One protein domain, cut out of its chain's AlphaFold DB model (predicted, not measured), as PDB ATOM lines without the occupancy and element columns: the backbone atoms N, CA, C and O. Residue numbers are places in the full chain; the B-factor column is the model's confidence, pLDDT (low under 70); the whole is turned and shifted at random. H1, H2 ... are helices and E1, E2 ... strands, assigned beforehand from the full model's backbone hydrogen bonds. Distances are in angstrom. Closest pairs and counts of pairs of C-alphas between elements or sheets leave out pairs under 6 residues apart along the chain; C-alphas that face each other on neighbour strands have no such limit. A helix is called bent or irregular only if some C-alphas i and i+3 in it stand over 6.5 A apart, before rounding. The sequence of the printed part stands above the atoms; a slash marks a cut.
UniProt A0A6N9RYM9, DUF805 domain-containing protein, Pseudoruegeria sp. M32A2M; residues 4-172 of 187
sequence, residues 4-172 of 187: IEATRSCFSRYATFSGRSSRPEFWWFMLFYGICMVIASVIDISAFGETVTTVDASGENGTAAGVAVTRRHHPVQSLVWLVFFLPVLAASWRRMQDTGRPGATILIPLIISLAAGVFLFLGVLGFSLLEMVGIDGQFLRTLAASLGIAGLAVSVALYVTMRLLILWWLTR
ATOM      1  N   ILE A   4     268.381 470.094 408.781       89.31
ATOM      2  CA  ILE A   4     267.285 469.503 408.004       89.31
ATOM      3  C   ILE A   4     265.963 470.201 408.343       89.31
ATOM      4  O   ILE A   4     265.213 470.565 407.433       89.31
ATOM      5  N   GLU A   5     265.688 470.451 409.628       87.44
ATOM      6  CA  GLU A   5     264.472 471.154 410.043       87.44
ATOM      7  C   GLU A   5     264.452 472.595 409.526       87.44
ATOM      8  O   GLU A   5     263.423 473.047 409.018       87.44
ATOM      9  N   ALA A   6     265.584 473.303 409.602       85.81
ATOM     10  CA  ALA A   6     265.711 474.671 409.103       85.81
ATOM     11  C   ALA A   6     265.441 474.754 407.592       85.81
ATOM     12  O   ALA A   6     264.652 475.589 407.141       85.81
ATOM     13  N   THR A   7     266.034 473.842 406.821       87.12
ATOM     14  CA  THR A   7     265.856 473.768 405.371       87.12
ATOM     15  C   THR A   7     264.411 473.438 405.006       87.12
ATOM     16  O   THR A   7     263.795 474.176 404.235       87.12
ATOM     17  N   ARG A   8     263.807 472.412 405.623       87.25
ATOM     18  CA  ARG A   8     262.393 472.059 405.398       87.25
ATOM     19  C   ARG A   8     261.455 473.226 405.711       87.25
ATOM     20  O   ARG A   8     260.509 473.475 404.972       87.25
ATOM     21  N   SER A   9     261.740 473.952 406.788       84.06
ATOM     22  CA  SER A   9     260.965 475.106 407.246       84.06
ATOM     23  C   SER A   9     261.089 476.334 406.332       84.06
ATOM     24  O   SER A   9     260.155 477.136 406.233       84.06
ATOM     25  N   CYS A  10     262.228 476.494 405.650       84.62
ATOM     26  CA  CYS A  10     262.418 477.537 404.642       84.62
ATOM     27  C   CYS A  10     261.750 477.174 403.316       84.62
ATOM     28  O   CYS A  10     261.057 478.014 402.750       84.62
ATOM     29  N   PHE A  11     261.876 475.926 402.856       87.00
ATOM     30  CA  PHE A  11     261.213 475.475 401.628       87.00
ATOM     31  C   PHE A  11     259.687 475.410 401.762       87.00
ATOM     32  O   PHE A  11     258.990 475.714 400.799       87.00
ATOM     33  N   SER A  12     259.139 475.106 402.944       87.81
ATOM     34  CA  SER A  12     257.688 475.199 403.173       87.81
ATOM     35  C   SER A  12     257.169 476.643 403.164       87.81
ATOM     36  O   SER A  12     255.995 476.877 402.895       87.81
ATOM     37  N   ARG A  13     258.049 477.618 403.426       85.12
ATOM     38  CA  ARG A  13     257.776 479.065 403.437       85.12
ATOM     39  C   ARG A  13     258.564 479.781 402.339       85.12
ATOM     40  O   ARG A  13     259.171 480.828 402.574       85.12
ATOM     41  N   TYR A  14     258.541 479.189 401.144       81.44
ATOM     42  CA  TYR A  14     259.401 479.524 400.005       81.44
ATOM     43  C   TYR A  14     259.394 481.013 399.625       81.44
ATOM     44  O   TYR A  14     260.448 481.611 399.435       81.44
ATOM     45  N   ALA A  15     258.208 481.625 399.551       89.06
ATOM     46  CA  ALA A  15     258.012 483.033 399.190       89.06
ATOM     47  C   ALA A  15     257.159 483.778 400.232       89.06
ATOM     48  O   ALA A  15     256.346 484.642 399.909       89.06
ATOM     49  N   THR A  16     257.306 483.415 401.509       87.62
ATOM     50  CA  THR A  16     256.544 484.034 402.599       87.62
ATOM     51  C   THR A  16     257.355 485.155 403.252       87.62
ATOM     52  O   THR A  16     258.246 484.907 404.062       87.62
ATOM     53  N   PHE A  17     257.011 486.407 402.934       88.81
ATOM     54  CA  PHE A  17     257.658 487.629 403.453       88.81
ATOM     55  C   PHE A  17     257.035 488.155 404.759       88.81
ATOM     56  O   PHE A  17     257.130 489.338 405.094       88.81
ATOM     57  N   SER A  18     256.364 487.281 405.499       85.31
ATOM     58  CA  SER A  18     255.710 487.615 406.760       85.31
ATOM     59  C   SER A  18     256.055 486.582 407.822       85.31
ATOM     60  O   SER A  18     256.217 485.394 407.529       85.31
ATOM     61  N   GLY A  19     256.165 487.047 409.061       85.25
ATOM     62  CA  GLY A  19     256.464 486.229 410.222       85.25
ATOM     63  C   GLY A  19     257.924 486.303 410.653       85.25
ATOM     64  O   GLY A  19     258.736 487.074 410.146       85.25
ATOM     65  N   ARG A  20     258.265 485.482 411.642       86.69
ATOM     66  CA  ARG A  20     259.566 485.518 412.312       86.69
ATOM     67  C   ARG A  20     260.299 484.202 412.105       86.69
ATOM     68  O   ARG A  20     259.693 483.135 412.194       86.69
ATOM     69  N   SER A  21     261.602 484.297 411.867       85.56
ATOM     70  CA  SER A  21     262.514 483.150 411.860       85.56
ATOM     71  C   SER A  21     263.505 483.296 413.002       85.56
ATOM     72  O   SER A  21     264.083 484.371 413.196       85.56
ATOM     73  N   SER A  22     263.692 482.219 413.764       86.56
ATOM     74  CA  SER A  22     264.680 482.192 414.840       86.56
ATOM     75  C   SER A  22     266.099 482.258 414.269       86.56
ATOM     76  O   SER A  22     266.348 481.952 413.099       86.56
ATOM     77  N   ARG A  23     267.068 482.663 415.098       87.25
ATOM     78  CA  ARG A  23     268.481 482.725 414.687       87.25
ATOM     79  C   ARG A  23     269.000 481.380 414.160       87.25
ATOM     80  O   ARG A  23     269.616 481.404 413.097       87.25
ATOM     81  N   PRO A  24     268.768 480.235 414.838       89.56
ATOM     82  CA  PRO A  24     269.258 478.956 414.336       89.56
ATOM     83  C   PRO A  24     268.594 478.565 413.012       89.56
ATOM     84  O   PRO A  24     269.291 478.089 412.128       89.56
ATOM     85  N   GLU A  25     267.290 478.824 412.835       90.06
ATOM     86  CA  GLU A  25     266.591 478.570 411.563       90.06
ATOM     87  C   GLU A  25     267.268 479.315 410.402       90.06
ATOM     88  O   GLU A  25     267.554 478.722 409.366       90.06
ATOM     89  N   PHE A  26     267.587 480.598 410.598       91.12
ATOM     90  CA  PHE A  26     268.253 481.409 409.581       91.12
ATOM     91  C   PHE A  26     269.685 480.933 409.293       91.12
ATOM     92  O   PHE A  26     270.028 480.684 408.142       91.12
ATOM     93  N   TRP A  27     270.531 480.789 410.317       93.62
ATOM     94  CA  TRP A  27     271.953 480.487 410.111       93.62
ATOM     95  C   TRP A  27     272.201 479.080 409.567       93.62
ATOM     96  O   TRP A  27     273.078 478.912 408.722       93.62
ATOM     97  N   TRP A  28     271.405 478.087 409.973       93.62
ATOM     98  CA  TRP A  28     271.502 476.745 409.397       93.62
ATOM     99  C   TRP A  28     271.073 476.710 407.931       93.62
ATOM    100  O   TRP A  28     271.725 476.054 407.122       93.62
ATOM    101  N   PHE A  29     270.027 477.454 407.568       92.81
ATOM    102  CA  PHE A  29     269.618 477.581 406.173       92.81
ATOM    103  C   PHE A  29     270.680 478.301 405.325       92.81
ATOM    104  O   PHE A  29     271.006 477.847 404.230       92.81
ATOM    105  N   MET A  30     271.280 479.378 405.846       94.06
ATOM    106  CA  MET A  30     272.377 480.078 405.162       94.06
ATOM    107  C   MET A  30     273.612 479.187 404.990       94.06
ATOM    108  O   MET A  30     274.259 479.247 403.947       94.06
ATOM    109  N   LEU A  31     273.919 478.334 405.974       93.62
ATOM    110  CA  LEU A  31     274.986 477.339 405.858       93.62
ATOM    111  C   LEU A  31     274.679 476.315 404.759       93.62
ATOM    112  O   LEU A  31     275.538 476.052 403.924       93.62
ATOM    113  N   PHE A  32     273.459 475.772 404.730       94.38
ATOM    114  CA  PHE A  32     273.025 474.840 403.687       94.38
ATOM    115  C   PHE A  32     273.149 475.458 402.287       94.38
ATOM    116  O   PHE A  32     273.757 474.863 401.400       94.38
ATOM    117  N   TYR A  33     272.659 476.686 402.112       94.69
ATOM    118  CA  TYR A  33     272.826 477.438 400.870       94.69
ATOM    119  C   TYR A  33     274.306 477.650 400.510       94.69
ATOM    120  O   TYR A  33     274.695 477.457 399.358       94.69
ATOM    121  N   GLY A  34     275.148 477.987 401.493       94.56
ATOM    122  CA  GLY A  34     276.594 478.113 401.305       94.56
ATOM    123  C   GLY A  34     277.242 476.818 400.807       94.56
ATOM    124  O   GLY A  34     278.049 476.856 399.883       94.56
ATOM    125  N   ILE A  35     276.838 475.668 401.352       95.62
ATOM    126  CA  ILE A  35     277.306 474.350 400.900       95.62
ATOM    127  C   ILE A  35     276.869 474.085 399.454       95.62
ATOM    128  O   ILE A  35     277.699 473.690 398.636       95.62
ATOM    129  N   CYS A  36     275.607 474.351 399.102       95.06
ATOM    130  CA  CYS A  36     275.128 474.216 397.723       95.06
ATOM    131  C   CYS A  36     275.930 475.088 396.746       95.06
ATOM    132  O   CYS A  36     276.252 474.634 395.651       95.06
ATOM    133  N   MET A  37     276.293 476.309 397.151       95.50
ATOM    134  CA  MET A  37     277.122 477.206 396.344       95.50
ATOM    135  C   MET A  37     278.557 476.701 396.169       95.50
ATOM    136  O   MET A  37     279.098 476.777 395.068       95.50
ATOM    137  N   VAL A  38     279.170 476.141 397.216       95.12
ATOM    138  CA  VAL A  38     280.504 475.526 397.110       95.12
ATOM    139  C   VAL A  38     280.473 474.327 396.163       95.12
ATOM    140  O   VAL A  38     281.326 474.224 395.285       95.12
ATOM    141  N   ILE A  39     279.470 473.454 396.288       95.75
ATOM    142  CA  ILE A  39     279.301 472.298 395.397       95.75
ATOM    143  C   ILE A  39     279.100 472.762 393.949       95.75
ATOM    144  O   ILE A  39     279.759 472.247 393.049       95.75
ATOM    145  N   ALA A  40     278.245 473.763 393.722       94.12
ATOM    146  CA  ALA A  40     278.023 474.331 392.393       94.12
ATOM    147  C   ALA A  40     279.313 474.889 391.777       94.12
ATOM    148  O   ALA A  40     279.593 474.617 390.615       94.12
ATOM    149  N   SER A  41     280.127 475.592 392.570       91.94
ATOM    150  CA  SER A  41     281.422 476.124 392.134       91.94
ATOM    151  C   SER A  41     282.394 475.020 391.707       91.94
ATOM    152  O   SER A  41     283.023 475.119 390.655       91.94
ATOM    153  N   VAL A  42     282.476 473.921 392.465       93.38
ATOM    154  CA  VAL A  42     283.316 472.764 392.100       93.38
ATOM    155  C   VAL A  42     282.843 472.120 390.792       93.38
ATOM    156  O   VAL A  42     283.669 471.743 389.956       93.38
ATOM    157  N   ILE A  43     281.529 472.019 390.579       93.38
ATOM    158  CA  ILE A  43     280.968 471.494 389.326       93.38
ATOM    159  C   ILE A  43     281.279 472.438 388.159       93.38
ATOM    160  O   ILE A  43     281.737 471.974 387.121       93.38
ATOM    161  N   ASP A  44     281.097 473.749 388.331       92.31
ATOM    162  CA  ASP A  44     281.402 474.735 387.288       92.31
ATOM    163  C   ASP A  44     282.879 474.661 386.864       92.31
ATOM    164  O   ASP A  44     283.186 474.579 385.674       92.31
ATOM    165  N   ILE A  45     283.798 474.579 387.834       89.50
ATOM    166  CA  ILE A  45     285.239 474.450 387.569       89.50
ATOM    167  C   ILE A  45     285.568 473.138 386.843       89.50
ATOM    168  O   ILE A  45     286.362 473.145 385.906       89.50
ATOM    169  N   SER A  46     284.980 472.016 387.267       90.81
ATOM    170  CA  SER A  46     285.321 470.690 386.729       90.81
ATOM    171  C   SER A  46     284.666 470.368 385.385       90.81
ATOM    172  O   SER A  46     285.264 469.652 384.587       90.81
ATOM    173  N   ALA A  47     283.462 470.881 385.125       90.56
ATOM    174  CA  ALA A  47     282.668 470.513 383.952       90.56
ATOM    175  C   ALA A  47     282.616 471.596 382.863       90.56
ATOM    176  O   ALA A  47     282.427 471.256 381.697       90.56
ATOM    177  N   PHE A  48     282.770 472.879 383.213       85.75
ATOM    178  CA  PHE A  48     282.559 473.994 382.276       85.75
ATOM    179  C   PHE A  48     283.822 474.819 381.989       85.75
ATOM    180  O   PHE A  48     283.857 475.533 380.987       85.75
ATOM    181  N   GLY A  49     284.876 474.669 382.797       76.69
ATOM    182  CA  GLY A  49     286.209 475.205 382.518       76.69
ATOM    183  C   GLY A  49     286.300 476.736 382.452       76.69
ATOM    184  O   GLY A  49     285.384 477.480 382.807       76.69
ATOM    185  N   GLU A  50     287.461 477.220 382.018       82.06
ATOM    186  CA  GLU A  50     287.792 478.641 381.931       82.06
ATOM    187  C   GLU A  50     288.352 478.949 380.534       82.06
ATOM    188  O   GLU A  50     289.266 478.270 380.068       82.06
ATOM    189  N   THR A  51     287.802 479.963 379.856       78.44
ATOM    190  CA  THR A  51     288.295 480.396 378.540       78.44
ATOM    191  C   THR A  51     289.246 481.573 378.733       78.44
ATOM    192  O   THR A  51     288.832 482.647 379.178       78.44
ATOM    193  N   VAL A  52     290.523 481.382 378.394       80.38
ATOM    194  CA  VAL A  52     291.523 482.457 378.353       80.38
ATOM    195  C   VAL A  52     291.483 483.082 376.964       80.38
ATOM    196  O   VAL A  52     291.795 482.421 375.976       80.38
ATOM    197  N   THR A  53     291.094 484.352 376.872       78.00
ATOM    198  CA  THR A  53     291.178 485.122 375.628       78.00
ATOM    199  C   THR A  53     292.265 486.172 375.787       78.00
ATOM    200  O   THR A  53     292.138 487.086 376.597       78.00
ATOM    201  N   THR A  54     293.348 486.052 375.029       75.12
ATOM    202  CA  THR A  54     294.352 487.110 374.927       75.12
ATOM    203  C   THR A  54     293.826 488.174 373.973       75.12
ATOM    204  O   THR A  54     293.605 487.906 372.795       75.12
ATOM    205  N   VAL A  55     293.555 489.370 374.498       72.38
ATOM    206  CA  VAL A  55     293.234 490.535 373.675       72.38
ATOM    207  C   VAL A  55     294.545 491.244 373.392       72.38
ATOM    208  O   VAL A  55     295.090 491.919 374.267       72.38
ATOM    209  N   ASP A  56     295.057 491.072 372.177       70.50
ATOM    210  CA  ASP A  56     296.203 491.835 371.704       70.50
ATOM    211  C   ASP A  56     295.747 493.267 371.430       70.50
ATOM    212  O   ASP A  56     295.088 493.556 370.431       70.50
ATOM    213  N   ALA A  57     296.062 494.184 372.347       64.75
ATOM    214  CA  ALA A  57     295.922 495.603 372.075       64.75
ATOM    215  C   ALA A  57     297.114 496.029 371.210       64.75
ATOM    216  O   ALA A  57     298.210 496.286 371.715       64.75
ATOM    217  N   SER A  58     296.916 496.087 369.891       59.12
ATOM    218  CA  SER A  58     297.840 496.778 368.995       59.12
ATOM    219  C   SER A  58     297.744 498.280 369.275       59.12
ATOM    220  O   SER A  58     296.884 498.969 368.727       59.12
ATOM    221  N   GLY A  59     298.576 498.779 370.190       57.41
ATOM    222  CA  GLY A  59     298.692 500.212 370.440       57.41
ATOM    223  C   GLY A  59     299.235 500.939 369.207       57.41
ATOM    224  O   GLY A  59     300.126 500.425 368.532       57.41
ATOM    225  N   GLU A  60     298.747 502.157 368.961       64.12
ATOM    226  CA  GLU A  60     299.182 503.063 367.876       64.12
ATOM    227  C   GLU A  60     300.710 503.304 367.842       64.12
ATOM    228  O   GLU A  60     301.253 503.685 366.810       64.12
ATOM    229  N   ASN A  61     301.423 503.000 368.936       59.97
ATOM    230  CA  ASN A  61     302.873 503.168 369.089       59.97
ATOM    231  C   ASN A  61     303.689 501.857 368.995       59.97
ATOM    232  O   ASN A  61     304.845 501.827 369.412       59.97
ATOM    233  N   GLY A  62     303.117 500.752 368.506       56.88
ATOM    234  CA  GLY A  62     303.849 499.487 368.323       56.88
ATOM    235  C   GLY A  62     304.171 498.714 369.613       56.88
ATOM    236  O   GLY A  62     304.798 497.658 369.556       56.88
ATOM    237  N   THR A  63     303.716 499.178 370.780       58.44
ATOM    238  CA  THR A  63     303.754 498.391 372.020       58.44
ATOM    239  C   THR A  63     302.560 497.445 372.059       58.44
ATOM    240  O   THR A  63     301.446 497.856 372.385       58.44
ATOM    241  N   ALA A  64     302.789 496.178 371.715       57.19
ATOM    242  CA  ALA A  64     301.814 495.110 371.909       57.19
ATOM    243  C   ALA A  64     301.715 494.785 373.408       57.19
ATOM    244  O   ALA A  64     302.600 494.149 373.978       57.19
ATOM    245  N   ALA A  65     300.648 495.246 374.058       61.69
ATOM    246  CA  ALA A  65     300.289 494.812 375.402       61.69
ATOM    247  C   ALA A  65     299.094 493.858 375.282       61.69
ATOM    248  O   ALA A  65     297.953 494.289 375.127       61.69
ATOM    249  N   GLY A  66     299.360 492.552 375.306       62.84
ATOM    250  CA  GLY A  66     298.307 491.542 375.366       62.84
ATOM    251  C   GLY A  66     297.688 491.513 376.764       62.84
ATOM    252  O   GLY A  66     298.379 491.215 377.738       62.84
ATOM    253  N   VAL A  67     296.394 491.816 376.887       71.69
ATOM    254  CA  VAL A  67     295.647 491.617 378.138       71.69
ATOM    255  C   VAL A  67     294.971 490.255 378.065       71.69
ATOM    256  O   VAL A  67     294.053 490.046 377.272       71.69
ATOM    257  N   ALA A  68     295.416 489.312 378.895       71.50
ATOM    258  CA  ALA A  68     294.700 488.058 379.089       71.50
ATOM    259  C   ALA A  68     293.396 488.342 379.851       71.50
ATOM    260  O   ALA A  68     293.410 488.661 381.040       71.50
ATOM    261  N   VAL A  69     292.265 488.252 379.154       75.50
ATOM    262  CA  VAL A  69     290.929 488.321 379.742       75.50
ATOM    263  C   VAL A  69     290.444 486.899 379.944       75.50
ATOM    264  O   VAL A  69     290.167 486.178 378.984       75.50
ATOM    265  N   THR A  70     290.310 486.500 381.200       77.12
ATOM    266  CA  THR A  70     289.806 485.175 381.533       77.12
ATOM    267  C   THR A  70     288.312 485.222 381.828       77.12
ATOM    268  O   THR A  70     287.870 485.942 382.725       77.12
ATOM    269  N   ARG A  71     287.510 484.482 381.052       74.88
ATOM    270  CA  ARG A  71     286.063 484.354 381.276       74.88
ATOM    271  C   ARG A  71     285.749 482.971 381.827       74.88
ATOM    272  O   ARG A  71     285.982 481.958 381.169       74.88
ATOM    273  N   ARG A  72     285.169 482.946 383.027       78.81
ATOM    274  CA  ARG A  72     284.641 481.735 383.662       78.81
ATOM    275  C   ARG A  72     283.147 481.621 383.413       78.81
ATOM    276  O   ARG A  72     282.405 482.588 383.596       78.81
ATOM    277  N   HIS A  73     282.712 480.437 383.000       83.00
ATOM    278  CA  HIS A  73     281.296 480.112 382.887       83.00
ATOM    279  C   HIS A  73     280.798 479.556 384.224       83.00
ATOM    280  O   HIS A  73     281.445 478.700 384.818       83.00
ATOM    281  N   HIS A  74     279.648 480.046 384.695       89.56
ATOM    282  CA  HIS A  74     279.052 479.630 385.973       89.56
ATOM    283  C   HIS A  74     277.580 479.188 385.837       89.56
ATOM    284  O   HIS A  74     276.700 479.755 386.502       89.56
ATOM    285  N   PRO A  75     277.243 478.255 384.921       92.00
ATOM    286  CA  PRO A  75     275.854 477.868 384.683       92.00
ATOM    287  C   PRO A  75     275.212 477.181 385.896       92.00
ATOM    288  O   PRO A  75     274.052 477.467 386.204       92.00
ATOM    289  N   VAL A  76     275.939 476.330 386.629       93.62
ATOM    290  CA  VAL A  76     275.382 475.603 387.782       93.62
ATOM    291  C   VAL A  76     275.153 476.551 388.948       93.62
ATOM    292  O   VAL A  76     274.070 476.547 389.539       93.62
ATOM    293  N   GLN A  77     276.115 477.427 389.243       92.69
ATOM    294  CA  GLN A  77     275.931 478.454 390.265       92.69
ATOM    295  C   GLN A  77     274.744 479.374 389.943       92.69
ATOM    296  O   GLN A  77     274.003 479.759 390.849       92.69
ATOM    297  N   SER A  78     274.521 479.692 388.663       92.94
ATOM    298  CA  SER A  78     273.383 480.515 388.231       92.94
ATOM    299  C   SER A  78     272.039 479.831 388.498       92.94
ATOM    300  O   SER A  78     271.100 480.473 388.969       92.94
ATOM    301  N   LEU A  79     271.952 478.518 388.262       94.69
ATOM    302  CA  LEU A  79     270.756 477.726 388.564       94.69
ATOM    303  C   LEU A  79     270.496 477.632 390.068       94.69
ATOM    304  O   LEU A  79     269.368 477.856 390.512       94.69
ATOM    305  N   VAL A  80     271.533 477.347 390.865       94.56
ATOM    306  CA  VAL A  80     271.418 477.326 392.332       94.56
ATOM    307  C   VAL A  80     270.968 478.690 392.840       94.56
ATOM    308  O   VAL A  80     270.039 478.771 393.639       94.56
ATOM    309  N   TRP A  81     271.557 479.774 392.340       94.25
ATOM    310  CA  TRP A  81     271.128 481.119 392.698       94.25
ATOM    311  C   TRP A  81     269.650 481.352 392.371       94.25
ATOM    312  O   TRP A  81     268.925 481.828 393.235       94.25
ATOM    313  N   LEU A  82     269.176 480.960 391.186       93.62
ATOM    314  CA  LEU A  82     267.784 481.158 390.774       93.62
ATOM    315  C   LEU A  82     266.792 480.411 391.678       93.62
ATOM    316  O   LEU A  82     265.783 480.979 392.097       93.62
ATOM    317  N   VAL A  83     267.095 479.154 392.015       93.31
ATOM    318  CA  VAL A  83     266.259 478.332 392.906       93.31
ATOM    319  C   VAL A  83     266.254 478.897 394.328       93.31
ATOM    320  O   VAL A  83     265.212 478.979 394.970       93.31
ATOM    321  N   PHE A  84     267.405 479.323 394.840       94.50
ATOM    322  CA  PHE A  84     267.514 479.798 396.220       94.50
ATOM    323  C   PHE A  84     267.230 481.291 396.392       94.50
ATOM    324  O   PHE A  84     267.084 481.742 397.528       94.50
ATOM    325  N   PHE A  85     267.090 482.053 395.304       93.38
ATOM    326  CA  PHE A  85     266.888 483.499 395.342       93.38
ATOM    327  C   PHE A  85     265.698 483.890 396.224       93.38
ATOM    328  O   PHE A  85     265.844 484.676 397.164       93.38
ATOM    329  N   LEU A  86     264.531 483.295 395.964       94.00
ATOM    330  CA  LEU A  86     263.308 483.583 396.715       94.00
ATOM    331  C   LEU A  86     263.387 483.091 398.175       94.00
ATOM    332  O   LEU A  86     263.145 483.909 399.065       94.00
ATOM    333  N   PRO A  87     263.803 481.842 398.466       93.31
ATOM    334  CA  PRO A  87     263.991 481.369 399.839       93.31
ATOM    335  C   PRO A  87     264.975 482.193 400.671       93.31
ATOM    336  O   PRO A  87     264.677 482.524 401.818       93.31
ATOM    337  N   VAL A  88     266.138 482.553 400.113       93.50
ATOM    338  CA  VAL A  88     267.159 483.362 400.803       93.50
ATOM    339  C   VAL A  88     266.630 484.754 401.093       93.50
ATOM    340  O   VAL A  88     266.810 485.260 402.208       93.50
ATOM    341  N   LEU A  89     265.919 485.353 400.139       94.06
ATOM    342  CA  LEU A  89     265.289 486.646 400.350       94.06
ATOM    343  C   LEU A  89     264.198 486.566 401.427       94.06
ATOM    344  O   LEU A  89     264.210 487.366 402.362       94.06
ATOM    345  N   ALA A  90     263.301 485.581 401.352       92.81
ATOM    346  CA  ALA A  90     262.214 485.395 402.309       92.81
ATOM    347  C   ALA A  90     262.728 485.100 403.729       92.81
ATOM    348  O   ALA A  90     262.229 485.668 404.702       92.81
ATOM    349  N   ALA A  91     263.750 484.252 403.874       93.12
ATOM    350  CA  ALA A  91     264.374 483.954 405.163       93.12
ATOM    351  C   ALA A  91     265.066 485.192 405.758       93.12
ATOM    352  O   ALA A  91     264.864 485.511 406.932       93.12
ATOM    353  N   SER A  92     265.820 485.937 404.943       93.06
ATOM    354  CA  SER A  92     266.476 487.180 405.374       93.06
ATOM    355  C   SER A  92     265.455 488.245 405.783       93.06
ATOM    356  O   SER A  92     265.625 488.923 406.796       93.06
ATOM    357  N   TRP A  93     264.348 488.345 405.048       94.69
ATOM    358  CA  TRP A  93     263.244 489.255 405.339       94.69
ATOM    359  C   TRP A  93     262.576 488.949 406.687       94.69
ATOM    360  O   TRP A  93     262.431 489.840 407.528       94.69
ATOM    361  N   ARG A  94     262.228 487.680 406.936       92.38
ATOM    362  CA  ARG A  94     261.649 487.222 408.214       92.38
ATOM    363  C   ARG A  94     262.622 487.387 409.377       92.38
ATOM    364  O   ARG A  94     262.219 487.709 410.496       92.38
ATOM    365  N   ARG A  95     263.922 487.216 409.131       92.31
ATOM    366  CA  ARG A  95     264.949 487.437 410.151       92.31
ATOM    367  C   ARG A  95     265.078 488.913 410.531       92.31
ATOM    368  O   ARG A  95     265.210 489.223 411.713       92.31
ATOM    369  N   MET A  96     264.970 489.824 409.565       92.88
ATOM    370  CA  MET A  96     264.897 491.262 409.844       92.88
ATOM    371  C   MET A  96     263.661 491.609 410.684       92.88
ATOM    372  O   MET A  96     263.787 492.304 411.699       92.88
ATOM    373  N   GLN A  97     262.500 491.045 410.342       91.75
ATOM    374  CA  GLN A  97     261.263 491.188 411.123       91.75
ATOM    375  C   GLN A  97     261.396 490.645 412.554       91.75
ATOM    376  O   GLN A  97     260.829 491.215 413.487       91.75
ATOM    377  N   ASP A  98     262.197 489.601 412.777       89.31
ATOM    378  CA  ASP A  98     262.454 489.058 414.118       89.31
ATOM    379  C   ASP A  98     263.241 490.019 415.037       89.31
ATOM    380  O   ASP A  98     263.139 489.941 416.264       89.31
ATOM    381  N   THR A  99     263.973 490.976 414.458       87.50
ATOM    382  CA  THR A  99     264.644 492.062 415.200       87.50
ATOM    383  C   THR A  99     263.776 493.314 415.383       87.50
ATOM    384  O   THR A  99     264.261 494.321 415.895       87.50
ATOM    385  N   GLY A 100     262.505 493.268 414.964       86.69
ATOM    386  CA  GLY A 100     261.569 494.396 415.039       86.69
ATOM    387  C   GLY A 100     261.747 495.437 413.927       86.69
ATOM    388  O   GLY A 100     261.187 496.526 414.011       86.69
ATOM    389  N   ARG A 101     262.524 495.125 412.884       88.62
ATOM    390  CA  ARG A 101     262.814 496.025 411.758       88.62
ATOM    391  C   ARG A 101     261.950 495.682 410.540       88.62
ATOM    392  O   ARG A 101     261.561 494.524 410.387       88.62
ATOM    393  N   PRO A 102     261.687 496.642 409.635       92.00
ATOM    394  CA  PRO A 102     260.989 496.342 408.394       92.00
ATOM    395  C   PRO A 102     261.818 495.374 407.544       92.00
ATOM    396  O   PRO A 102     263.005 495.604 407.309       92.00
ATOM    397  N   GLY A 103     261.194 494.295 407.064       89.12
ATOM    398  CA  GLY A 103     261.878 493.268 406.267       89.12
ATOM    399  C   GLY A 103     262.516 493.818 404.985       89.12
ATOM    400  O   GLY A 103     263.617 493.406 404.628       89.12
ATOM    401  N   ALA A 104     261.900 494.844 404.386       92.00
ATOM    402  CA  ALA A 104     262.385 495.555 403.197       92.00
ATOM    403  C   ALA A 104     263.778 496.176 403.350       92.00
ATOM    404  O   ALA A 104     264.449 496.428 402.354       92.00
ATOM    405  N   THR A 105     264.254 496.365 404.580       92.50
ATOM    406  CA  THR A 105     265.610 496.854 404.857       92.50
ATOM    407  C   THR A 105     266.690 495.987 404.193       92.50
ATOM    408  O   THR A 105     267.745 496.499 403.825       92.50
ATOM    409  N   ILE A 106     266.423 494.690 403.981       93.50
ATOM    410  CA  ILE A 106     267.345 493.780 403.287       93.50
ATOM    411  C   ILE A 106     267.592 494.175 401.820       93.50
ATOM    412  O   ILE A 106     268.613 493.803 401.249       93.50
ATOM    413  N   LEU A 107     266.685 494.952 401.216       94.00
ATOM    414  CA  LEU A 107     266.766 495.397 399.824       94.00
ATOM    415  C   LEU A 107     267.607 496.666 399.641       94.00
ATOM    416  O   LEU A 107     267.912 497.025 398.510       94.00
ATOM    417  N   ILE A 108     268.019 497.355 400.708       94.38
ATOM    418  CA  ILE A 108     268.752 498.623 400.563       94.38
ATOM    419  C   ILE A 108     270.084 498.456 399.802       94.38
ATOM    420  O   ILE A 108     270.342 499.263 398.912       94.38
ATOM    421  N   PRO A 109     270.908 497.413 400.033       93.38
ATOM    422  CA  PRO A 109     272.094 497.174 399.209       93.38
ATOM    423  C   PRO A 109     271.761 496.967 397.726       93.38
ATOM    424  O   PRO A 109     272.522 497.406 396.865       93.38
ATOM    425  N   LEU A 110     270.624 496.332 397.417       93.62
ATOM    426  CA  LEU A 110     270.154 496.178 396.040       93.62
ATOM    427  C   LEU A 110     269.816 497.546 395.434       93.62
ATOM    428  O   LEU A 110     270.268 497.844 394.336       93.62
ATOM    429  N   ILE A 111     269.102 498.402 396.171       94.94
ATOM    430  CA  ILE A 111     268.766 499.764 395.728       94.94
ATOM    431  C   ILE A 111     270.035 500.593 395.493       94.94
ATOM    432  O   ILE A 111     270.141 501.238 394.456       94.94
ATOM    433  N   ILE A 112     271.017 500.541 396.401       94.25
ATOM    434  CA  ILE A 112     272.304 501.243 396.242       94.25
ATOM    435  C   ILE A 112     273.025 500.763 394.976       94.25
ATOM    436  O   ILE A 112     273.504 501.581 394.197       94.25
ATOM    437  N   SER A 113     273.070 499.449 394.738       92.94
ATOM    438  CA  SER A 113     273.716 498.881 393.550       92.94
ATOM    439  C   SER A 113     273.014 499.287 392.252       92.94
ATOM    440  O   SER A 113     273.685 499.577 391.264       92.94
ATOM    441  N   LEU A 114     271.678 499.310 392.239       95.69
ATOM    442  CA  LEU A 114     270.900 499.734 391.075       95.69
ATOM    443  C   LEU A 114     271.053 501.236 390.822       95.69
ATOM    444  O   LEU A 114     271.276 501.637 389.685       95.69
ATOM    445  N   ALA A 115     271.001 502.057 391.872       94.88
ATOM    446  CA  ALA A 115     271.210 503.497 391.776       94.88
ATOM    447  C   ALA A 115     272.610 503.832 391.246       94.88
ATOM    448  O   ALA A 115     272.735 504.668 390.357       94.88
ATOM    449  N   ALA A 116     273.648 503.135 391.721       93.81
ATOM    450  CA  ALA A 116     275.006 503.279 391.206       93.81
ATOM    451  C   ALA A 116     275.104 502.882 389.722       93.81
ATOM    452  O   ALA A 116     275.729 503.591 388.937       93.81
ATOM    453  N   GLY A 117     274.442 501.793 389.315       93.69
ATOM    454  CA  GLY A 117     274.387 501.368 387.913       93.69
ATOM    455  C   GLY A 117     273.699 502.390 387.005       93.69
ATOM    456  O   GLY A 117     274.241 502.750 385.963       93.69
ATOM    457  N   VAL A 118     272.541 502.910 387.423       96.06
ATOM    458  CA  VAL A 118     271.813 503.964 386.696       96.06
ATOM    459  C   VAL A 118     272.634 505.248 386.628       96.06
ATOM    460  O   VAL A 118     272.722 505.852 385.566       96.06
ATOM    461  N   PHE A 119     273.276 505.647 387.727       94.38
ATOM    462  CA  PHE A 119     274.151 506.816 387.767       94.38
ATOM    463  C   PHE A 119     275.312 506.694 386.773       94.38
ATOM    464  O   PHE A 119     275.541 507.616 385.993       94.38
ATOM    465  N   LEU A 120     276.008 505.554 386.751       93.00
ATOM    466  CA  LEU A 120     277.096 505.319 385.800       93.00
ATOM    467  C   LEU A 120     276.589 505.308 384.357       93.00
ATOM    468  O   LEU A 120     277.206 505.921 383.493       93.00
ATOM    469  N   PHE A 121     275.449 504.665 384.101       94.75
ATOM    470  CA  PHE A 121     274.842 504.624 382.774       94.75
ATOM    471  C   PHE A 121     274.458 506.022 382.271       94.75
ATOM    472  O   PHE A 121     274.837 506.403 381.166       94.75
ATOM    473  N   LEU A 122     273.769 506.815 383.096       95.56
ATOM    474  CA  LEU A 122     273.410 508.197 382.772       95.56
ATOM    475  C   LEU A 122     274.643 509.092 382.627       95.56
ATOM    476  O   LEU A 122     274.652 509.959 381.762       95.56
ATOM    477  N   GLY A 123     275.682 508.868 383.433       93.25
ATOM    478  CA  GLY A 123     276.959 509.564 383.310       93.25
ATOM    479  C   GLY A 123     277.607 509.306 381.952       93.25
ATOM    480  O   GLY A 123     277.911 510.254 381.235       93.25
ATOM    481  N   VAL A 124     277.753 508.033 381.566       92.38
ATOM    482  CA  VAL A 124     278.303 507.648 380.255       92.38
ATOM    483  C   VAL A 124     277.477 508.260 379.126       92.38
ATOM    484  O   VAL A 124     278.046 508.924 378.266       92.38
ATOM    485  N   LEU A 125     276.146 508.122 379.160       94.56
ATOM    486  CA  LEU A 125     275.270 508.716 378.147       94.56
ATOM    487  C   LEU A 125     275.394 510.243 378.081       94.56
ATOM    488  O   LEU A 125     275.484 510.800 376.991       94.56
ATOM    489  N   GLY A 126     275.419 510.924 379.227       93.75
ATOM    490  CA  GLY A 126     275.540 512.379 379.295       93.75
ATOM    491  C   GLY A 126     276.843 512.875 378.672       93.75
ATOM    492  O   GLY A 126     276.818 513.773 377.835       93.75
ATOM    493  N   PHE A 127     277.972 512.249 379.012       93.69
ATOM    494  CA  PHE A 127     279.265 512.586 378.415       93.69
ATOM    495  C   PHE A 127     279.327 512.259 376.920       93.69
ATOM    496  O   PHE A 127     279.862 513.061 376.157       93.69
ATOM    497  N   SER A 128     278.728 511.148 376.480       92.50
ATOM    498  CA  SER A 128     278.631 510.817 375.053       92.50
ATOM    499  C   SER A 128     277.829 511.856 374.267       92.50
ATOM    500  O   SER A 128     278.241 512.254 373.182       92.50
ATOM    501  N   LEU A 129     276.713 512.347 374.811       92.81
ATOM    502  CA  LEU A 129     275.923 513.400 374.165       92.81
ATOM    503  C   LEU A 129     276.680 514.734 374.107       92.81
ATOM    504  O   LEU A 129     276.578 515.447 373.116       92.81
ATOM    505  N   LEU A 130     277.463 515.064 375.136       93.25
ATOM    506  CA  LEU A 130     278.293 516.273 375.147       93.25
ATOM    507  C   LEU A 130     279.416 516.229 374.098       93.25
ATOM    508  O   LEU A 130     279.693 517.248 373.469       93.25
ATOM    509  N   GLU A 131     280.020 515.059 373.866       93.25
ATOM    510  CA  GLU A 131     280.998 514.860 372.783       93.25
ATOM    511  C   GLU A 131     280.339 515.098 371.410       93.25
ATOM    512  O   GLU A 131     280.919 515.765 370.555       93.25
ATOM    513  N   MET A 132     279.079 514.677 371.223       90.94
ATOM    514  CA  MET A 132     278.317 514.946 369.990       90.94
ATOM    515  C   MET A 132     278.008 516.434 369.757       90.94
ATOM    516  O   MET A 132     277.799 516.835 368.614       90.94
ATOM    517  N   VAL A 133     277.980 517.258 370.809       92.88
ATOM    518  CA  VAL A 133     277.761 518.718 370.718       92.88
ATOM    519  C   VAL A 133     279.068 519.471 370.394       92.88
ATOM    520  O   VAL A 133     279.058 520.686 370.213       92.88
ATOM    521  N   GLY A 134     280.189 518.755 370.245       91.75
ATOM    522  CA  GLY A 134     281.467 519.315 369.801       91.75
ATOM    523  C   GLY A 134     282.398 519.750 370.933       91.75
ATOM    524  O   GLY A 134     283.311 520.533 370.693       91.75
ATOM    525  N   ILE A 135     282.180 519.268 372.162       91.19
ATOM    526  CA  ILE A 135     283.121 519.484 373.269       91.19
ATOM    527  C   ILE A 135     284.312 518.522 373.133       91.19
ATOM    528  O   ILE A 135     284.136 517.359 372.773       91.19
ATOM    529  N   ASP A 136     285.514 518.994 373.476       92.25
ATOM    530  CA  ASP A 136     286.758 518.221 373.428       92.25
ATOM    531  C   ASP A 136     286.644 516.852 374.122       92.25
ATOM    532  O   ASP A 136     286.591 516.738 375.354       92.25
ATOM    533  N   GLY A 137     286.686 515.783 373.322       88.69
ATOM    534  CA  GLY A 137     286.521 514.411 373.804       88.69
ATOM    535  C   GLY A 137     287.588 513.986 374.819       88.69
ATOM    536  O   GLY A 137     287.288 513.260 375.766       88.69
ATOM    537  N   GLN A 138     288.828 514.474 374.698       91.69
ATOM    538  CA  GLN A 138     289.895 514.163 375.659       91.69
ATOM    539  C   GLN A 138     289.619 514.759 377.048       91.69
ATOM    540  O   GLN A 138     289.837 514.095 378.068       91.69
ATOM    541  N   PHE A 139     289.104 515.989 377.093       90.88
ATOM    542  CA  PHE A 139     288.703 516.630 378.339       90.88
ATOM    543  C   PHE A 139     287.520 515.888 378.971       90.88
ATOM    544  O   PHE A 139     287.596 515.493 380.137       90.88
ATOM    545  N   LEU A 140     286.474 515.605 378.185       91.81
ATOM    546  CA  LEU A 140     285.291 514.887 378.662       91.81
ATOM    547  C   LEU A 140     285.619 513.487 379.185       91.81
ATOM    548  O   LEU A 140     285.109 513.112 380.233       91.81
ATOM    549  N   ARG A 141     286.497 512.726 378.521       90.94
ATOM    550  CA  ARG A 141     286.909 511.384 378.979       90.94
ATOM    551  C   ARG A 141     287.659 511.436 380.304       90.94
ATOM    552  O   ARG A 141     287.400 510.617 381.184       90.94
ATOM    553  N   THR A 142     288.553 512.408 380.471       91.31
ATOM    554  CA  THR A 142     289.314 512.591 381.718       91.31
ATOM    555  C   THR A 142     288.385 512.986 382.871       91.31
ATOM    556  O   THR A 142     288.458 512.431 383.972       91.31
ATOM    557  N   LEU A 143     287.446 513.898 382.607       92.50
ATOM    558  CA  LEU A 143     286.438 514.321 383.574       92.50
ATOM    559  C   LEU A 143     285.467 513.181 383.926       92.50
ATOM    560  O   LEU A 143     285.236 512.906 385.101       92.50
ATOM    561  N   ALA A 144     284.962 512.461 382.925       93.12
ATOM    562  CA  ALA A 144     284.091 511.305 383.104       93.12
ATOM    563  C   ALA A 144     284.771 510.195 383.914       93.12
ATOM    564  O   ALA A 144     284.154 509.627 384.813       93.12
ATOM    565  N   ALA A 145     286.049 509.911 383.645       91.06
ATOM    566  CA  ALA A 145     286.814 508.909 384.379       91.06
ATOM    567  C   ALA A 145     286.999 509.299 385.853       91.06
ATOM    568  O   ALA A 145     286.739 508.487 386.739       91.06
ATOM    569  N   SER A 146     287.397 510.543 386.133       91.69
ATOM    570  CA  SER A 146     287.600 511.011 387.514       91.69
ATOM    571  C   SER A 146     286.300 511.022 388.328       91.69
ATOM    572  O   SER A 146     286.272 510.500 389.446       91.69
ATOM    573  N   LEU A 147     285.202 511.525 387.755       93.69
ATOM    574  CA  LEU A 147     283.881 511.499 388.389       93.69
ATOM    575  C   LEU A 147     283.338 510.074 388.534       93.69
ATOM    576  O   LEU A 147     282.761 509.742 389.568       93.69
ATOM    577  N   GLY A 148     283.551 509.220 387.533       92.81
ATOM    578  CA  GLY A 148     283.147 507.819 387.557       92.81
ATOM    579  C   GLY A 148     283.847 507.034 388.665       92.81
ATOM    580  O   GLY A 148     283.184 506.340 389.433       92.81
ATOM    581  N   ILE A 149     285.167 507.193 388.809       92.75
ATOM    582  CA  ILE A 149     285.949 506.550 389.876       92.75
ATOM    583  C   ILE A 149     285.503 507.057 391.250       92.75
ATOM    584  O   ILE A 149     285.252 506.248 392.143       92.75
ATOM    585  N   ALA A 150     285.359 508.375 391.424       93.75
ATOM    586  CA  ALA A 150     284.906 508.955 392.687       93.75
ATOM    587  C   ALA A 150     283.492 508.474 393.062       93.75
ATOM    588  O   ALA A 150     283.262 508.027 394.188       93.75
ATOM    589  N   GLY A 151     282.556 508.494 392.109       93.06
ATOM    590  CA  GLY A 151     281.187 508.019 392.307       93.06
ATOM    591  C   GLY A 151     281.118 506.522 392.616       93.06
ATOM    592  O   GLY A 151     280.370 506.104 393.505       93.06
ATOM    593  N   LEU A 152     281.939 505.708 391.947       93.81
ATOM    594  CA  LEU A 152     282.045 504.275 392.213       93.81
ATOM    595  C   LEU A 152     282.627 504.007 393.605       93.81
ATOM    596  O   LEU A 152     282.074 503.191 394.339       93.81
ATOM    597  N   ALA A 153     283.673 504.729 394.012       94.94
ATOM    598  CA  ALA A 153     284.272 504.591 395.337       94.94
ATOM    599  C   ALA A 153     283.262 504.896 396.456       94.94
ATOM    600  O   ALA A 153     283.118 504.105 397.392       94.94
ATOM    601  N   VAL A 154     282.500 505.988 396.328       95.50
ATOM    602  CA  VAL A 154     281.428 506.341 397.275       95.50
ATOM    603  C   VAL A 154     280.342 505.266 397.298       95.50
ATOM    604  O   VAL A 154     279.939 504.810 398.370       95.50
ATOM    605  N   SER A 155     279.898 504.809 396.126       94.50
ATOM    606  CA  SER A 155     278.862 503.776 396.010       94.50
ATOM    607  C   SER A 155     279.293 502.454 396.653       94.50
ATOM    608  O   SER A 155     278.516 501.841 397.385       94.50
ATOM    609  N   VAL A 156     280.546 502.035 396.444       95.19
ATOM    610  CA  VAL A 156     281.129 500.835 397.061       95.19
ATOM    611  C   VAL A 156     281.237 500.999 398.576       95.19
ATOM    612  O   VAL A 156     280.847 500.091 399.310       95.19
ATOM    613  N   ALA A 157     281.695 502.153 399.069       96.00
ATOM    614  CA  ALA A 157     281.786 502.419 400.503       96.00
ATOM    615  C   ALA A 157     280.411 502.341 401.188       96.00
ATOM    616  O   ALA A 157     280.266 501.669 402.216       96.00
ATOM    617  N   LEU A 158     279.381 502.953 400.595       95.81
ATOM    618  CA  LEU A 158     278.000 502.878 401.084       95.81
ATOM    619  C   LEU A 158     277.466 501.443 401.047       95.81
ATOM    620  O   LEU A 158     276.875 500.973 402.020       95.81
ATOM    621  N   TYR A 159     277.716 500.725 399.952       95.81
ATOM    622  CA  TYR A 159     277.296 499.339 399.784       95.81
ATOM    623  C   TYR A 159     277.900 498.408 400.841       95.81
ATOM    624  O   TYR A 159     277.182 497.629 401.475       95.81
ATOM    625  N   VAL A 160     279.214 498.507 401.059       95.94
ATOM    626  CA  VAL A 160     279.942 497.711 402.054       95.94
ATOM    627  C   VAL A 160     279.464 498.061 403.458       95.94
ATOM    628  O   VAL A 160     279.101 497.159 404.213       95.94
ATOM    629  N   THR A 161     279.375 499.352 403.786       96.06
ATOM    630  CA  THR A 161     278.881 499.817 405.091       96.06
ATOM    631  C   THR A 161     277.488 499.258 405.376       96.06
ATOM    632  O   THR A 161     277.244 498.701 406.447       96.06
ATOM    633  N   MET A 162     276.586 499.324 404.393       94.50
ATOM    634  CA  MET A 162     275.222 498.830 404.548       94.50
ATOM    635  C   MET A 162     275.160 497.305 404.689       94.50
ATOM    636  O   MET A 162     274.414 496.795 405.526       94.50
ATOM    637  N   ARG A 163     275.972 496.557 403.928       92.31
ATOM    638  CA  ARG A 163     276.084 495.096 404.075       92.31
ATOM    639  C   ARG A 163     276.576 494.697 405.465       92.31
ATOM    640  O   ARG A 163     276.005 493.784 406.058       92.31
ATOM    641  N   LEU A 164     277.593 495.374 405.995       95.06
ATOM    642  CA  LEU A 164     278.126 495.103 407.334       95.06
ATOM    643  C   LEU A 164     277.084 495.379 408.420       95.06
ATOM    644  O   LEU A 164     276.905 494.579 409.338       95.06
ATOM    645  N   LEU A 165     276.350 496.478 408.289       94.38
ATOM    646  CA  LEU A 165     275.310 496.859 409.236       94.38
ATOM    647  C   LEU A 165     274.094 495.911 409.183       94.38
ATOM    648  O   LEU A 165     273.556 495.554 410.233       94.38
ATOM    649  N   ILE A 166     273.713 495.407 408.004       93.44
ATOM    650  CA  ILE A 166     272.708 494.338 407.870       93.44
ATOM    651  C   ILE A 166     273.208 493.032 408.486       93.44
ATOM    652  O   ILE A 166     272.472 492.398 409.238       93.44
ATOM    653  N   LEU A 167     274.451 492.633 408.210       93.19
ATOM    654  CA  LEU A 167     275.040 491.427 408.794       93.19
ATOM    655  C   LEU A 167     275.046 491.509 410.325       93.19
ATOM    656  O   LEU A 167     274.676 490.557 411.016       93.19
ATOM    657  N   TRP A 168     275.385 492.679 410.859       93.12
ATOM    658  CA  TRP A 168     275.294 492.958 412.283       93.12
ATOM    659  C   TRP A 168     273.854 492.841 412.803       93.12
ATOM    660  O   TRP A 168     273.629 492.236 413.849       93.12
ATOM    661  N   TRP A 169     272.844 493.326 412.076       91.75
ATOM    662  CA  TRP A 169     271.440 493.114 412.455       91.75
ATOM    663  C   TRP A 169     271.018 491.645 412.406       91.75
ATOM    664  O   TRP A 169     270.333 491.183 413.318       91.75
ATOM    665  N   LEU A 170     271.473 490.871 411.422       90.62
ATOM    666  CA  LEU A 170     271.134 489.451 411.302       90.62
ATOM    667  C   LEU A 170     271.699 488.605 412.457       90.62
ATOM    668  O   LEU A 170     271.090 487.597 412.835       90.62
ATOM    669  N   THR A 171     272.796 489.031 413.093       90.44
ATOM    670  CA  THR A 171     273.372 488.358 414.275       90.44
ATOM    671  C   THR A 171     272.741 488.791 415.610       90.44
ATOM    672  O   THR A 171     272.862 488.069 416.603       90.44
ATOM    673  N   ARG A 172     272.004 489.913 415.679       88.88
ATOM    674  CA  ARG A 172     271.414 490.475 416.924       88.88
ATOM    675  C   ARG A 172     270.348 489.599 417.599       88.88
ATOM    676  O   ARG A 172     269.783 488.722 416.952       88.88
TER     677      ARG A 172
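This is residues 4 to 172 of the 187 residues of the protein "DUF805 domain-containing protein" of Pseudoruegeria sp. M32A2M (UniProt A0A6N9RYM9). Three sides of an open frame make this model: the long helical hairpin H4 and H5 along one side, H2 packed on the bent helix H3 as the next, and the strand hairpin E1 and E2 as the third, with a gap between it and H4 and H5. Short H1 packs across the H2 end nearer H5. The printed part has 169 residues, in order H1 H2 E1 E2 H3 H4 H5, mostly helix, with an antiparallel sheet E1 - E2. It is loose, with a radius of gyration of the C-alphas of 22.0 A, and spans 64 by 40 by 23 A.

Find C-alpha 4 at (267.285, 469.503, 408.004), where H1 runs to residue 11. H2, residues 23 to 47, covers 36.0 A; E1 is residues 50 to 58 and E2 64 to 72. H3, residues 75 to 98, was assigned as one helix by its hydrogen bonds but is bent, C-alphas 83 and 86 being 7.1 A apart: H3a is 75 to 83, H3b 86 to 98. H4, residues 103 to 132, covers 45.3 A; it is irregular, C-alphas 106 and 109 being 7.1 A apart, with a kink of 33 degrees near residue 110. H5, residues 137 to 171, covers 49.9 A, ending at (273.372, 488.358, 414.275).

Look first at H3, the hub: H3a touches H2, closest C-alphas Gln 77 and Ala 40 at 5.1 A, a shallow tilt of 24 degrees, opposite ways. H3b touches H4, closest C-alphas Trp 93 and Gly 103 at 4.3 A, a steep tilt of 60 degrees. H4 and H5, a helical hairpin, touch at a shallow tilt of 1 degrees, opposite ways, closest C-alphas Glu 131 and Gly 137 at 5.6 A. H1 touches H2, about perpendicular at 84 degrees, closest C-alphas Ala 6 and Glu 25 at 4.7 A. In the hairpin E1 and E2, N 53 and O 69 are within hydrogen-bond range at 2.9 A; both strands are apart from H4 and H5. Every O i to N i+4 pair is within range in H1, H2, H3a, H3b and H5; in H4, 22 of 26.

The C-alphas of Glu 5 and Gly 134, the two farthest apart, are 65.0 A apart. The printed part has no cut, and the link H1 to H2 is long. Look for low confidence at residues 57 to 66, under 70.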